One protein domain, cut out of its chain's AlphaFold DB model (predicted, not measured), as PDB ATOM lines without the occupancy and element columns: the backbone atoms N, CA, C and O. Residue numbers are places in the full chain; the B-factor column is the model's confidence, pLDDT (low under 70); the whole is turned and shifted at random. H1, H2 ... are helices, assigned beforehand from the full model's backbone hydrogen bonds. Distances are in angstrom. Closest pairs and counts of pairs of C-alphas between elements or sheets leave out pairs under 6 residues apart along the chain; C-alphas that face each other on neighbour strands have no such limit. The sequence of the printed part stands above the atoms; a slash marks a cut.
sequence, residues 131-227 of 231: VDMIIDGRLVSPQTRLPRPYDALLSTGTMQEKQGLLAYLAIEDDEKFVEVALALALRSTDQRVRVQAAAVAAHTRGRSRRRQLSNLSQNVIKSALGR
ATOM      1  N   VAL A 131     105.122 162.921 196.401       58.91
ATOM      2  CA  VAL A 131     104.317 162.742 195.197       58.91
ATOM      3  C   VAL A 131     105.151 162.275 194.001       58.91
ATOM      4  O   VAL A 131     104.765 161.289 193.389       58.91
ATOM      5  N   ASP A 132     106.304 162.875 193.706       63.28
ATOM      6  CA  ASP A 132     107.201 162.408 192.634       63.28
ATOM      7  C   ASP A 132     107.725 160.988 192.904       63.28
ATOM      8  O   ASP A 132     107.738 160.158 192.004       63.28
ATOM      9  N   MET A 133     108.051 160.636 194.158       62.31
ATOM     10  CA  MET A 133     108.413 159.249 194.520       62.31
ATOM     11  C   MET A 133     107.255 158.253 194.340       62.31
ATOM     12  O   MET A 133     107.487 157.075 194.050       62.31
ATOM     13  N   ILE A 134     106.018 158.711 194.545       62.44
ATOM     14  CA  ILE A 134     104.796 157.933 194.324       62.44
ATOM     15  C   ILE A 134     104.514 157.796 192.810       62.44
ATOM     16  O   ILE A 134     104.142 156.709 192.370       62.44
ATOM     17  N   ILE A 135     104.721 158.856 192.017       59.97
ATOM     18  CA  ILE A 135     104.492 158.901 190.560       59.97
ATOM     19  C   ILE A 135     105.557 158.108 189.789       59.97
ATOM     20  O   ILE A 135     105.204 157.317 188.916       59.97
ATOM     21  N   ASP A 136     106.839 158.248 190.140       59.72
ATOM     22  CA  ASP A 136     107.978 157.583 189.476       59.72
ATOM     23  C   ASP A 136     108.006 156.059 189.688       59.72
ATOM     24  O   ASP A 136     108.940 155.371 189.272       59.72
ATOM     25  N   GLY A 137     107.013 155.504 190.385       52.28
ATOM     26  CA  GLY A 137     106.893 154.071 190.616       52.28
ATOM     27  C   GLY A 137     108.018 153.468 191.457       52.28
ATOM     28  O   GLY A 137     108.101 152.246 191.571       52.28
ATOM     29  N   ARG A 138     108.847 154.301 192.103       52.28
ATOM     30  CA  ARG A 138     109.862 153.856 193.073       52.28
ATOM     31  C   ARG A 138     109.235 153.219 194.319       52.28
ATOM     32  O   ARG A 138     109.938 152.544 195.065       52.28
ATOM     33  N   LEU A 139     107.926 153.408 194.519       51.69
ATOM     34  CA  LEU A 139     107.116 152.696 195.509       51.69
ATOM     35  C   LEU A 139     106.179 151.649 194.870       51.69
ATOM     36  O   LEU A 139     106.137 150.532 195.377       51.69
ATOM     37  N   VAL A 140     105.460 151.953 193.771       52.09
ATOM     38  CA  VAL A 140     104.559 151.015 193.052       52.09
ATOM     39  C   VAL A 140     104.339 151.450 191.595       52.09
ATOM     40  O   VAL A 140     104.092 152.623 191.347       52.09
ATOM     41  N   SER A 141     104.341 150.522 190.628       51.19
ATOM     42  CA  SER A 141     104.027 150.818 189.217       51.19
ATOM     43  C   SER A 141     102.585 151.349 189.047       51.19
ATOM     44  O   SER A 141     101.654 150.684 189.515       51.19
ATOM     45  N   PRO A 142     102.364 152.509 188.393       51.88
ATOM     46  CA  PRO A 142     101.024 153.063 188.201       51.88
ATOM     47  C   PRO A 142     100.155 152.111 187.369       51.88
ATOM     48  O   PRO A 142     100.460 151.826 186.211       51.88
ATOM     49  N   GLN A 143      99.054 151.616 187.937       54.31
ATOM     50  CA  GLN A 143      98.069 150.872 187.154       54.31
ATOM     51  C   GLN A 143      97.294 151.849 186.265       54.31
ATOM     52  O   GLN A 143      96.694 152.808 186.745       54.31
ATOM     53  N   THR A 144      97.281 151.586 184.958       52.16
ATOM     54  CA  THR A 144      96.620 152.407 183.925       52.16
ATOM     55  C   THR A 144      95.098 152.474 184.057       52.16
ATOM     56  O   THR A 144      94.464 153.310 183.416       52.16
ATOM     57  N   ARG A 145      94.490 151.607 184.873       54.94
ATOM     58  CA  ARG A 145      93.067 151.650 185.222       54.94
ATOM     59  C   ARG A 145      92.892 151.252 186.679       54.94
ATOM     60  O   ARG A 145      93.236 150.137 187.056       54.94
ATOM     61  N   LEU A 146      92.317 152.145 187.478       57.38
ATOM     62  CA  LEU A 146      91.882 151.824 188.833       57.38
ATOM     63  C   LEU A 146      90.758 150.777 188.804       57.38
ATOM     64  O   LEU A 146      89.762 150.984 188.100       57.38
ATOM     65  N   PRO A 147      90.847 149.701 189.604       56.00
ATOM     66  CA  PRO A 147      89.690 148.874 189.900       56.00
ATOM     67  C   PRO A 147      88.657 149.737 190.637       56.00
ATOM     68  O   PRO A 147      88.894 150.214 191.746       56.00
ATOM     69  N   ARG A 148      87.500 149.985 190.018       62.12
ATOM     70  CA  ARG A 148      86.339 150.507 190.750       62.12
ATOM     71  C   ARG A 148      85.732 149.347 191.549       62.12
ATOM     72  O   ARG A 148      85.616 148.262 190.977       62.12
ATOM     73  N   PRO A 149      85.305 149.549 192.809       67.69
ATOM     74  CA  PRO A 149      85.156 150.823 193.529       67.69
ATOM     75  C   PRO A 149      86.369 151.222 194.403       67.69
ATOM     76  O   PRO A 149      86.918 150.412 195.143       67.69
ATOM     77  N   TYR A 150      86.748 152.507 194.380       71.25
ATOM     78  CA  TYR A 150      87.908 153.047 195.115       71.25
ATOM     79  C   TYR A 150      87.683 153.158 196.634       71.25
ATOM     80  O   TYR A 150      88.639 153.077 197.405       71.25
ATOM     81  N   ASP A 151      86.428 153.255 197.076       71.00
ATOM     82  CA  ASP A 151      86.063 153.227 198.499       71.00
ATOM     83  C   ASP A 151      86.480 151.901 199.157       71.00
ATOM     84  O   ASP A 151      86.969 151.870 200.291       71.00
ATOM     85  N   ALA A 152      86.356 150.796 198.410       71.69
ATOM     86  CA  ALA A 152      86.818 149.478 198.835       71.69
ATOM     87  C   ALA A 152      88.355 149.405 198.873       71.69
ATOM     88  O   ALA A 152      88.925 148.831 199.795       71.69
ATOM     89  N   LEU A 153      89.055 150.058 197.940       75.00
ATOM     90  CA  LEU A 153      90.524 150.093 197.947       75.00
ATOM     91  C   LEU A 153      91.083 150.871 199.149       75.00
ATOM     92  O   LEU A 153      92.063 150.447 199.763       75.00
ATOM     93  N   LEU A 154      90.450 151.978 199.546       76.62
ATOM     94  CA  LEU A 154      90.890 152.755 200.713       76.62
ATOM     95  C   LEU A 154      90.582 152.065 202.048       76.62
ATOM     96  O   LEU A 154      91.360 152.207 203.000       76.62
ATOM     97  N   SER A 155      89.484 151.310 202.117       76.62
ATOM     98  CA  SER A 155      89.054 150.608 203.332       76.62
ATOM     99  C   SER A 155      89.713 149.236 203.494       76.62
ATOM    100  O   SER A 155      90.326 148.985 204.530       76.62
ATOM    101  N   THR A 156      89.649 148.377 202.475       78.31
ATOM    102  CA  THR A 156      90.085 146.969 202.538       78.31
ATOM    103  C   THR A 156      91.300 146.648 201.672       78.31
ATOM    104  O   THR A 156      91.826 145.544 201.767       78.31
ATOM    105  N   GLY A 157      91.750 147.584 200.833       76.81
ATOM    106  CA  GLY A 157      92.916 147.378 199.977       76.81
ATOM    107  C   GLY A 157      94.224 147.255 200.757       76.81
ATOM    108  O   GLY A 157      94.375 147.726 201.891       76.81
ATOM    109  N   THR A 158      95.203 146.632 200.121       82.75
ATOM    110  CA  THR A 158      96.591 146.577 200.578       82.75
ATOM    111  C   THR A 158      97.229 147.970 200.550       82.75
ATOM    112  O   THR A 158      96.797 148.868 199.827       82.75
ATOM    113  N   MET A 159      98.306 148.171 201.316       81.12
ATOM    114  CA  MET A 159      99.038 149.447 201.299       81.12
ATOM    115  C   MET A 159      99.543 149.805 199.893       81.12
ATOM    116  O   MET A 159      99.554 150.972 199.514       81.12
ATOM    117  N   GLN A 160      99.905 148.791 199.107       75.94
ATOM    118  CA  GLN A 160     100.346 148.940 197.725       75.94
ATOM    119  C   GLN A 160      99.228 149.487 196.827       75.94
ATOM    120  O   GLN A 160      99.451 150.410 196.047       75.94
ATOM    121  N   GLU A 161      98.006 148.976 196.978       77.62
ATOM    122  CA  GLU A 161      96.832 149.461 196.243       77.62
ATOM    123  C   GLU A 161      96.436 150.879 196.669       77.62
ATOM    124  O   GLU A 161      96.104 151.707 195.822       77.62
ATOM    125  N   LYS A 162      96.542 151.200 197.966       82.56
ATOM    126  CA  LYS A 162      96.300 152.561 198.476       82.56
ATOM    127  C   LYS A 162      97.310 153.561 197.916       82.56
ATOM    128  O   LYS A 162      96.929 154.655 197.510       82.56
ATOM    129  N   GLN A 163      98.583 153.181 197.853       79.44
ATOM    130  CA  GLN A 163      99.635 153.996 197.244       79.44
ATOM    131  C   GLN A 163      99.433 154.164 195.738       79.44
ATOM    132  O   GLN A 163      99.555 155.281 195.242       79.44
ATOM    133  N   GLY A 164      99.057 153.097 195.027       75.56
ATOM    134  CA  GLY A 164      98.723 153.160 193.603       75.56
ATOM    135  C   GLY A 164      97.531 154.080 193.318       75.56
ATOM    136  O   GLY A 164      97.578 154.874 192.381       75.56
ATOM    137  N   LEU A 165      96.500 154.047 194.166       81.00
ATOM    138  CA  LEU A 165      95.378 154.985 194.095       81.00
ATOM    139  C   LEU A 165      95.838 156.432 194.318       81.00
ATOM    140  O   LEU A 165      95.465 157.308 193.546       81.00
ATOM    141  N   LEU A 166      96.663 156.699 195.332       81.69
ATOM    142  CA  LEU A 166      97.179 158.050 195.591       81.69
ATOM    143  C   LEU A 166      98.078 158.563 194.454       81.69
ATOM    144  O   LEU A 166      97.998 159.742 194.114       81.69
ATOM    145  N   ALA A 167      98.869 157.685 193.830       77.31
ATOM    146  CA  ALA A 167      99.640 157.997 192.626       77.31
ATOM    147  C   ALA A 167      98.732 158.400 191.469       77.31
ATOM    148  O   ALA A 167      98.961 159.416 190.817       77.31
ATOM    149  N   TYR A 168      97.667 157.630 191.255       78.38
ATOM    150  CA  TYR A 168      96.682 157.918 190.226       78.38
ATOM    151  C   TYR A 168      95.983 159.262 190.474       78.38
ATOM    152  O   TYR A 168      95.901 160.088 189.570       78.38
ATOM    153  N   LEU A 169      95.549 159.540 191.709       80.50
ATOM    154  CA  LEU A 169      94.948 160.832 192.070       80.50
ATOM    155  C   LEU A 169      95.911 162.008 191.869       80.50
ATOM    156  O   LEU A 169      95.477 163.124 191.590       80.50
ATOM    157  N   ALA A 170      97.217 161.770 191.996       75.44
ATOM    158  CA  ALA A 170      98.213 162.792 191.733       75.44
ATOM    159  C   ALA A 170      98.318 163.154 190.245       75.44
ATOM    160  O   ALA A 170      98.747 164.262 189.956       75.44
ATOM    161  N   ILE A 171      97.906 162.302 189.307       76.88
ATOM    162  CA  ILE A 171      97.968 162.590 187.861       76.88
ATOM    163  C   ILE A 171      96.595 162.793 187.210       76.88
ATOM    164  O   ILE A 171      96.532 163.302 186.096       76.88
ATOM    165  N   GLU A 172      95.512 162.429 187.896       79.56
ATOM    166  CA  GLU A 172      94.137 162.558 187.409       79.56
ATOM    167  C   GLU A 172      93.704 164.027 187.260       79.56
ATOM    168  O   GLU A 172      94.066 164.896 188.065       79.56
ATOM    169  N   ASP A 173      92.921 164.289 186.211       68.62
ATOM    170  CA  ASP A 173      92.485 165.631 185.812       68.62
ATOM    171  C   ASP A 173      91.036 165.947 186.204       68.62
ATOM    172  O   ASP A 173      90.648 167.119 186.215       68.62
ATOM    173  N   ASP A 174      90.236 164.941 186.567       79.94
ATOM    174  CA  ASP A 174      88.892 165.153 187.113       79.94
ATOM    175  C   ASP A 174      88.960 165.682 188.560       79.94
ATOM    176  O   ASP A 174      89.017 164.924 189.531       79.94
ATOM    177  N   GLU A 175      88.935 167.013 188.708       77.31
ATOM    178  CA  GLU A 175      89.039 167.700 190.005       77.31
ATOM    179  C   GLU A 175      87.966 167.257 191.012       77.31
ATOM    180  O   GLU A 175      88.265 167.113 192.198       77.31
ATOM    181  N   LYS A 176      86.731 166.993 190.558       79.31
ATOM    182  CA  LYS A 176      85.633 166.581 191.452       79.31
ATOM    183  C   LYS A 176      85.863 165.177 191.987       79.31
ATOM    184  O   LYS A 176      85.631 164.913 193.165       79.31
ATOM    185  N   PHE A 177      86.319 164.279 191.120       78.19
ATOM    186  CA  PHE A 177      86.679 162.928 191.517       78.19
ATOM    187  C   PHE A 177      87.863 162.928 192.496       78.19
ATOM    188  O   PHE A 177      87.799 162.266 193.536       78.19
ATOM    189  N   VAL A 178      88.905 163.715 192.205       80.69
ATOM    190  CA  VAL A 178      90.088 163.838 193.067       80.69
ATOM    191  C   VAL A 178      89.716 164.382 194.444       80.69
ATOM    192  O   VAL A 178      90.150 163.822 195.450       80.69
ATOM    193  N   GLU A 179      88.877 165.415 194.517       83.25
ATOM    194  CA  GLU A 179      88.447 166.006 195.787       83.25
ATOM    195  C   GLU A 179      87.726 164.989 196.687       83.25
ATOM    196  O   GLU A 179      88.059 164.857 197.870       83.25
ATOM    197  N   VAL A 180      86.791 164.217 196.123       83.56
ATOM    198  CA  VAL A 180      86.023 163.203 196.865       83.56
ATOM    199  C   VAL A 180      86.924 162.068 197.352       83.56
ATOM    200  O   VAL A 180      86.901 161.722 198.539       83.56
ATOM    201  N   ALA A 181      87.754 161.506 196.471       81.50
ATOM    202  CA  ALA A 181      88.627 160.387 196.818       81.50
ATOM    203  C   ALA A 181      89.689 160.784 197.862       81.50
ATOM    204  O   ALA A 181      90.008 160.013 198.772       81.50
ATOM    205  N   LEU A 182      90.201 162.011 197.782       85.69
ATOM    206  CA  LEU A 182      91.212 162.515 198.705       85.69
ATOM    207  C   LEU A 182      90.633 162.861 200.077       85.69
ATOM    208  O   LEU A 182      91.271 162.593 201.097       85.69
ATOM    209  N   ALA A 183      89.403 163.386 200.123       86.25
ATOM    210  CA  ALA A 183      88.677 163.588 201.374       86.25
ATOM    211  C   ALA A 183      88.479 162.267 202.135       86.25
ATOM    212  O   ALA A 183      88.587 162.242 203.365       86.25
ATOM    213  N   LEU A 184      88.245 161.166 201.412       84.69
ATOM    214  CA  LEU A 184      88.147 159.831 201.998       84.69
ATOM    215  C   LEU A 184      89.517 159.318 202.478       84.69
ATOM    216  O   LEU A 184      89.633 158.835 203.605       84.69
ATOM    217  N   ALA A 185      90.573 159.484 201.678       85.19
ATOM    218  CA  ALA A 185      91.928 159.048 202.030       85.19
ATOM    219  C   ALA A 185      92.512 159.796 203.247       85.19
ATOM    220  O   ALA A 185      93.173 159.190 204.094       85.19
ATOM    221  N   LEU A 186      92.211 161.090 203.399       87.88
ATOM    222  CA  LEU A 186      92.601 161.894 204.567       87.88
ATOM    223  C   LEU A 186      91.941 161.423 205.874       87.88
ATOM    224  O   LEU A 186      92.468 161.677 206.958       87.88
ATOM    225  N   ARG A 187      90.808 160.718 205.781       88.75
ATOM    226  CA  ARG A 187      90.092 160.124 206.920       88.75
ATOM    227  C   ARG A 187      90.482 158.669 207.185       88.75
ATOM    228  O   ARG A 187      89.871 158.031 208.038       88.75
ATOM    229  N   SER A 188      91.482 158.136 206.478       85.44
ATOM    230  CA  SER A 188      91.945 156.763 206.684       85.44
ATOM    231  C   SER A 188      92.410 156.534 208.129       85.44
ATOM    232  O   SER A 188      93.014 157.411 208.753       85.44
ATOM    233  N   THR A 189      92.155 155.338 208.658       84.06
ATOM    234  CA  THR A 189      92.664 154.904 209.968       84.06
ATOM    235  C   THR A 189      94.186 154.738 209.966       84.06
ATOM    236  O   THR A 189      94.819 154.856 211.013       84.06
ATOM    237  N   ASP A 190      94.787 154.523 208.793       81.06
ATOM    238  CA  ASP A 190      96.229 154.377 208.622       81.06
ATOM    239  C   ASP A 190      96.919 155.747 208.502       81.06
ATOM    240  O   ASP A 190      96.683 156.524 207.571       81.06
ATOM    241  N   GLN A 191      97.828 156.039 209.439       83.81
ATOM    242  CA  GLN A 191      98.587 157.288 209.461       83.81
ATOM    243  C   GLN A 191      99.412 157.512 208.189       83.81
ATOM    244  O   GLN A 191      99.515 158.654 207.740       83.81
ATOM    245  N   ARG A 192      99.981 156.459 207.596       81.25
ATOM    246  CA  ARG A 192     100.833 156.570 206.404       81.25
ATOM    247  C   ARG A 192     100.014 157.025 205.199       81.25
ATOM    248  O   ARG A 192     100.438 157.924 204.478       81.25
ATOM    249  N   VAL A 193      98.811 156.472 205.048       82.44
ATOM    250  CA  VAL A 193      97.863 156.841 203.986       82.44
ATOM    251  C   VAL A 193      97.433 158.300 204.129       82.44
ATOM    252  O   VAL A 193      97.412 159.022 203.136       82.44
ATOM    253  N   ARG A 194      97.180 158.778 205.357       85.50
ATOM    254  CA  ARG A 194      96.834 160.193 205.600       85.50
ATOM    255  C   ARG A 194      97.949 161.156 205.199       85.50
ATOM    256  O   ARG A 194      97.671 162.184 204.591       85.50
ATOM    257  N   VAL A 195      99.201 160.828 205.523       80.44
ATOM    258  CA  VAL A 195     100.364 161.660 205.166       80.44
ATOM    259  C   VAL A 195     100.547 161.707 203.649       80.44
ATOM    260  O   VAL A 195     100.714 162.786 203.084       80.44
ATOM    261  N   GLN A 196     100.450 160.559 202.976       81.38
ATOM    262  CA  GLN A 196     100.548 160.492 201.516       81.38
ATOM    263  C   GLN A 196      99.387 161.239 200.837       81.38
ATOM    264  O   GLN A 196      99.613 161.995 199.896       81.38
ATOM    265  N   ALA A 197      98.165 161.120 201.361       85.06
ATOM    266  CA  ALA A 197      97.011 161.876 200.883       85.06
ATOM    267  C   ALA A 197      97.185 163.393 201.069       85.06
ATOM    268  O   ALA A 197      96.867 164.163 200.167       85.06
ATOM    269  N   ALA A 198      97.737 163.845 202.198       80.19
ATOM    270  CA  ALA A 198      98.015 165.264 202.426       80.19
ATOM    271  C   ALA A 198      99.045 165.822 201.429       80.19
ATOM    272  O   ALA A 198      98.858 166.921 200.907       80.19
ATOM    273  N   ALA A 199     100.085 165.044 201.109       79.06
ATOM    274  CA  ALA A 199     101.071 165.417 200.095       79.06
ATOM    275  C   ALA A 199     100.431 165.551 198.700       79.06
ATOM    276  O   ALA A 199     100.620 166.561 198.020       79.06
ATOM    277  N   VAL A 200      99.593 164.583 198.304       80.81
ATOM    278  CA  VAL A 200      98.844 164.637 197.036       80.81
ATOM    279  C   VAL A 200      97.850 165.813 197.017       80.81
ATOM    280  O   VAL A 200      97.685 166.465 195.985       80.81
ATOM    281  N   ALA A 201      97.241 166.162 198.154       82.94
ATOM    282  CA  ALA A 201      96.339 167.315 198.284       82.94
ATOM    283  C   ALA A 201      97.047 168.654 198.088       82.94
ATOM    284  O   ALA A 201      96.529 169.542 197.410       82.94
ATOM    285  N   ALA A 202      98.235 168.809 198.670       76.81
ATOM    286  CA  ALA A 202      99.043 170.007 198.484       76.81
ATOM    287  C   ALA A 202      99.456 170.160 197.011       76.81
ATOM    288  O   ALA A 202      99.281 171.228 196.417       76.81
ATOM    289  N   HIS A 203      99.904 169.063 196.397       79.75
ATOM    290  CA  HIS A 203     100.345 169.043 195.008       79.75
ATOM    291  C   HIS A 203      99.210 169.361 194.011       79.75
ATOM    292  O   HIS A 203      99.370 170.210 193.129       79.75
ATOM    293  N   THR A 204      98.033 168.749 194.175       78.06
ATOM    294  CA  THR A 204      96.860 168.998 193.311       78.06
ATOM    295  C   THR A 204      96.358 170.441 193.423       78.06
ATOM    296  O   THR A 204      96.151 171.095 192.399       78.06
ATOM    297  N   ARG A 205      96.289 171.007 194.639       74.69
ATOM    298  CA  ARG A 205      95.952 172.432 194.850       74.69
ATOM    299  C   ARG A 205      96.944 173.376 194.169       74.69
ATOM    300  O   ARG A 205      96.533 174.358 193.545       74.69
ATOM    301  N   GLY A 206      98.243 173.081 194.266       71.88
ATOM    302  CA  GLY A 206      99.289 173.841 193.580       71.88
ATOM    303  C   GLY A 206      99.106 173.835 192.060       71.88
ATOM    304  O   GLY A 206      99.226 174.882 191.416       71.88
ATOM    305  N   ARG A 207      98.738 172.685 191.484       72.44
ATOM    306  CA  ARG A 207      98.469 172.536 190.047       72.44
ATOM    307  C   ARG A 207      97.234 173.314 189.595       72.44
ATOM    308  O   ARG A 207      97.339 174.070 188.628       72.44
ATOM    309  N   SER A 208      96.102 173.192 190.290       72.12
ATOM    310  CA  SER A 208      94.878 173.938 189.954       72.12
ATOM    311  C   SER A 208      95.108 175.450 190.028       72.12
ATOM    312  O   SER A 208      94.696 176.179 189.125       72.12
ATOM    313  N   ARG A 209      95.874 175.932 191.018       70.50
ATOM    314  CA  ARG A 209      96.274 177.348 191.105       70.50
ATOM    315  C   ARG A 209      97.102 177.791 189.894       70.50
ATOM    316  O   ARG A 209      96.820 178.840 189.319       70.50
ATOM    317  N   ARG A 210      98.090 176.995 189.463       72.38
ATOM    318  CA  ARG A 210      98.889 177.294 188.256       72.38
ATOM    319  C   ARG A 210      98.024 177.311 186.991       72.38
ATOM    320  O   ARG A 210      98.189 178.216 186.178       72.38
ATOM    321  N   ARG A 211      97.072 176.378 186.854       71.50
ATOM    322  CA  ARG A 211      96.111 176.333 185.730       71.50
ATOM    323  C   ARG A 211      95.192 177.557 185.701       71.50
ATOM    324  O   ARG A 211      94.953 178.132 184.642       71.50
ATOM    325  N   GLN A 212      94.706 178.002 186.859       71.31
ATOM    326  CA  GLN A 212      93.916 179.232 186.960       71.31
ATOM    327  C   GLN A 212      94.732 180.458 186.526       71.31
ATOM    328  O   GLN A 212      94.251 181.257 185.723       71.31
ATOM    329  N   LEU A 213      95.984 180.572 186.980       66.38
ATOM    330  CA  LEU A 213      96.884 181.663 186.591       66.38
ATOM    331  C   LEU A 213      97.216 181.646 185.087       66.38
ATOM    332  O   LEU A 213      97.197 182.700 184.448       66.38
ATOM    333  N   SER A 214      97.457 180.472 184.491       68.12
ATOM    334  CA  SER A 214      97.707 180.362 183.047       68.12
ATOM    335  C   SER A 214      96.478 180.726 182.212       68.12
ATOM    336  O   SER A 214      96.605 181.428 181.208       68.12
ATOM    337  N   ASN A 215      95.281 180.317 182.645       68.06
ATOM    338  CA  ASN A 215      94.029 180.643 181.958       68.06
ATOM    339  C   ASN A 215      93.714 182.145 182.027       68.06
ATOM    340  O   ASN A 215      93.257 182.731 181.044       68.06
ATOM    341  N   LEU A 216      94.007 182.795 183.159       66.19
ATOM    342  CA  LEU A 216      93.889 184.248 183.298       66.19
ATOM    343  C   LEU A 216      94.845 184.983 182.347       66.19
ATOM    344  O   LEU A 216      94.417 185.904 181.652       66.19
ATOM    345  N   SER A 217      96.102 184.541 182.252       61.03
ATOM    346  CA  SER A 217      97.093 185.112 181.329       61.03
ATOM    347  C   SER A 217      96.658 184.993 179.858       61.03
ATOM    348  O   SER A 217      96.654 185.983 179.124       61.03
ATOM    349  N   GLN A 218      96.180 183.818 179.433       58.94
ATOM    350  CA  GLN A 218      95.711 183.609 178.056       58.94
ATOM    351  C   GLN A 218      94.489 184.466 177.696       58.94
ATOM    352  O   GLN A 218      94.410 184.991 176.583       58.94
ATOM    353  N   ASN A 219      93.547 184.642 178.626       58.78
ATOM    354  CA  ASN A 219      92.367 185.480 178.403       58.78
ATOM    355  C   ASN A 219      92.723 186.971 178.306       58.78
ATOM    356  O   ASN A 219      92.148 187.685 177.484       58.78
ATOM    357  N   VAL A 220      93.708 187.437 179.083       60.09
ATOM    358  CA  VAL A 220      94.228 188.812 178.990       60.09
ATOM    359  C   VAL A 220      94.902 189.056 177.637       60.09
ATOM    360  O   VAL A 220      94.621 190.069 176.996       60.09
ATOM    361  N   ILE A 221      95.723 188.116 177.160       57.38
ATOM    362  CA  ILE A 221      96.409 188.226 175.862       57.38
ATOM    363  C   ILE A 221      95.401 188.220 174.701       57.38
ATOM    364  O   ILE A 221      95.479 189.072 173.814       57.38
ATOM    365  N   LYS A 222      94.395 187.333 174.726       57.78
ATOM    366  CA  LYS A 222      93.317 187.321 173.718       57.78
ATOM    367  C   LYS A 222      92.494 188.613 173.727       57.78
ATOM    368  O   LYS A 222      92.164 189.127 172.662       57.78
ATOM    369  N   SER A 223      92.204 189.173 174.903       61.94
ATOM    370  CA  SER A 223      91.497 190.455 175.024       61.94
ATOM    371  C   SER A 223      92.316 191.647 174.511       61.94
ATOM    372  O   SER A 223      91.718 192.623 174.062       61.94
ATOM    373  N   ALA A 224      93.648 191.596 174.596       56.72
ATOM    374  CA  ALA A 224      94.532 192.653 174.104       56.72
ATOM    375  C   ALA A 224      94.716 192.599 172.576       56.72
ATOM    376  O   ALA A 224      94.793 193.640 171.934       56.72
ATOM    377  N   LEU A 225      94.732 191.396 171.993       60.44
ATOM    378  CA  LEU A 225      94.895 191.180 170.548       60.44
ATOM    379  C   LEU A 225      93.572 191.225 169.759       60.44
ATOM    380  O   LEU A 225      93.592 191.342 168.540       60.44
ATOM    381  N   GLY A 226      92.422 191.131 170.436       52.47
ATOM    382  CA  GLY A 226      91.090 191.106 169.816       52.47
ATOM    383  C   GLY A 226      90.413 192.467 169.620       52.47
ATOM    384  O   GLY A 226      89.260 192.496 169.194       52.47
ATOM    385  N   ARG A 227      91.068 193.593 169.938       48.22
ATOM    386  CA  ARG A 227      90.536 194.929 169.619       48.22
ATOM    387  C   ARG A 227      91.016 195.345 168.224       48.22
ATOM    388  O   ARG A 227      92.184 195.714 168.108       48.22
TER     389      ARG A 227
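What this domain is: This is residues 131 to 227 of the 231 residues of an uncharacterized protein of Devosia riboflavina (UniProt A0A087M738). One long helix, H5, packs with its first part beside the shorter H3 and H4 in a small up-and-down bundle, each helix running against the one before it, while residues 209 to 227 stick out as a long arm. The short H1 packs on H3 and H5, and the short H2 on H3 and H4. The printed part has 97 residues, with five named helices in the order H1 to H5 and no named strand: all helix. The whole is loose, with a radius of gyration of the C-alphas of 16.4 A; it spans 58 by 25 by 23 A, and the arm makes the length.

Where its parts are: H5, residues 191 to 225, runs 51.7 A from C-alpha 191 at (98.587, 157.288, 209.461) to C-alpha 225 at (94.895, 191.180, 170.548). H3 is residues 159 to 171, 18.8 A, and H4 residues 175 to 186, 16.1 A. H2 is residues 150 to 156. H1, residues 131 to 135, begins at (104.317, 162.742, 195.197).

How they stand to each other: H3 is the hub, touching four helices. H5 touches it with residues 193 to 204 alone, the same way at a shallow tilt of 9 degrees; the closest C-alphas, of Ala 170 and Val 200, are 5.7 A apart. H4 and H5 are a hairpin, closest at the C-alphas of Leu 186 and Arg 194, 4.7 A. H3 and H4, also a hairpin, only just touch, with 3 pairs of C-alphas within 8 A, closest at Leu 169 and Val 178, 5.8 A. H1 and H2 are apart. In H1 to H5 every O i to N i+4 pair is within hydrogen-bond range.

The domain as a whole: Without residues 209 to 227, which stand free, the body spans 30 by 25 by 23 A. The link from H1 to H2 is long, 14 residues. The printed part has no cut. The pLDDT is under 70 at residues 131 to 149, 173 and 213 to 227.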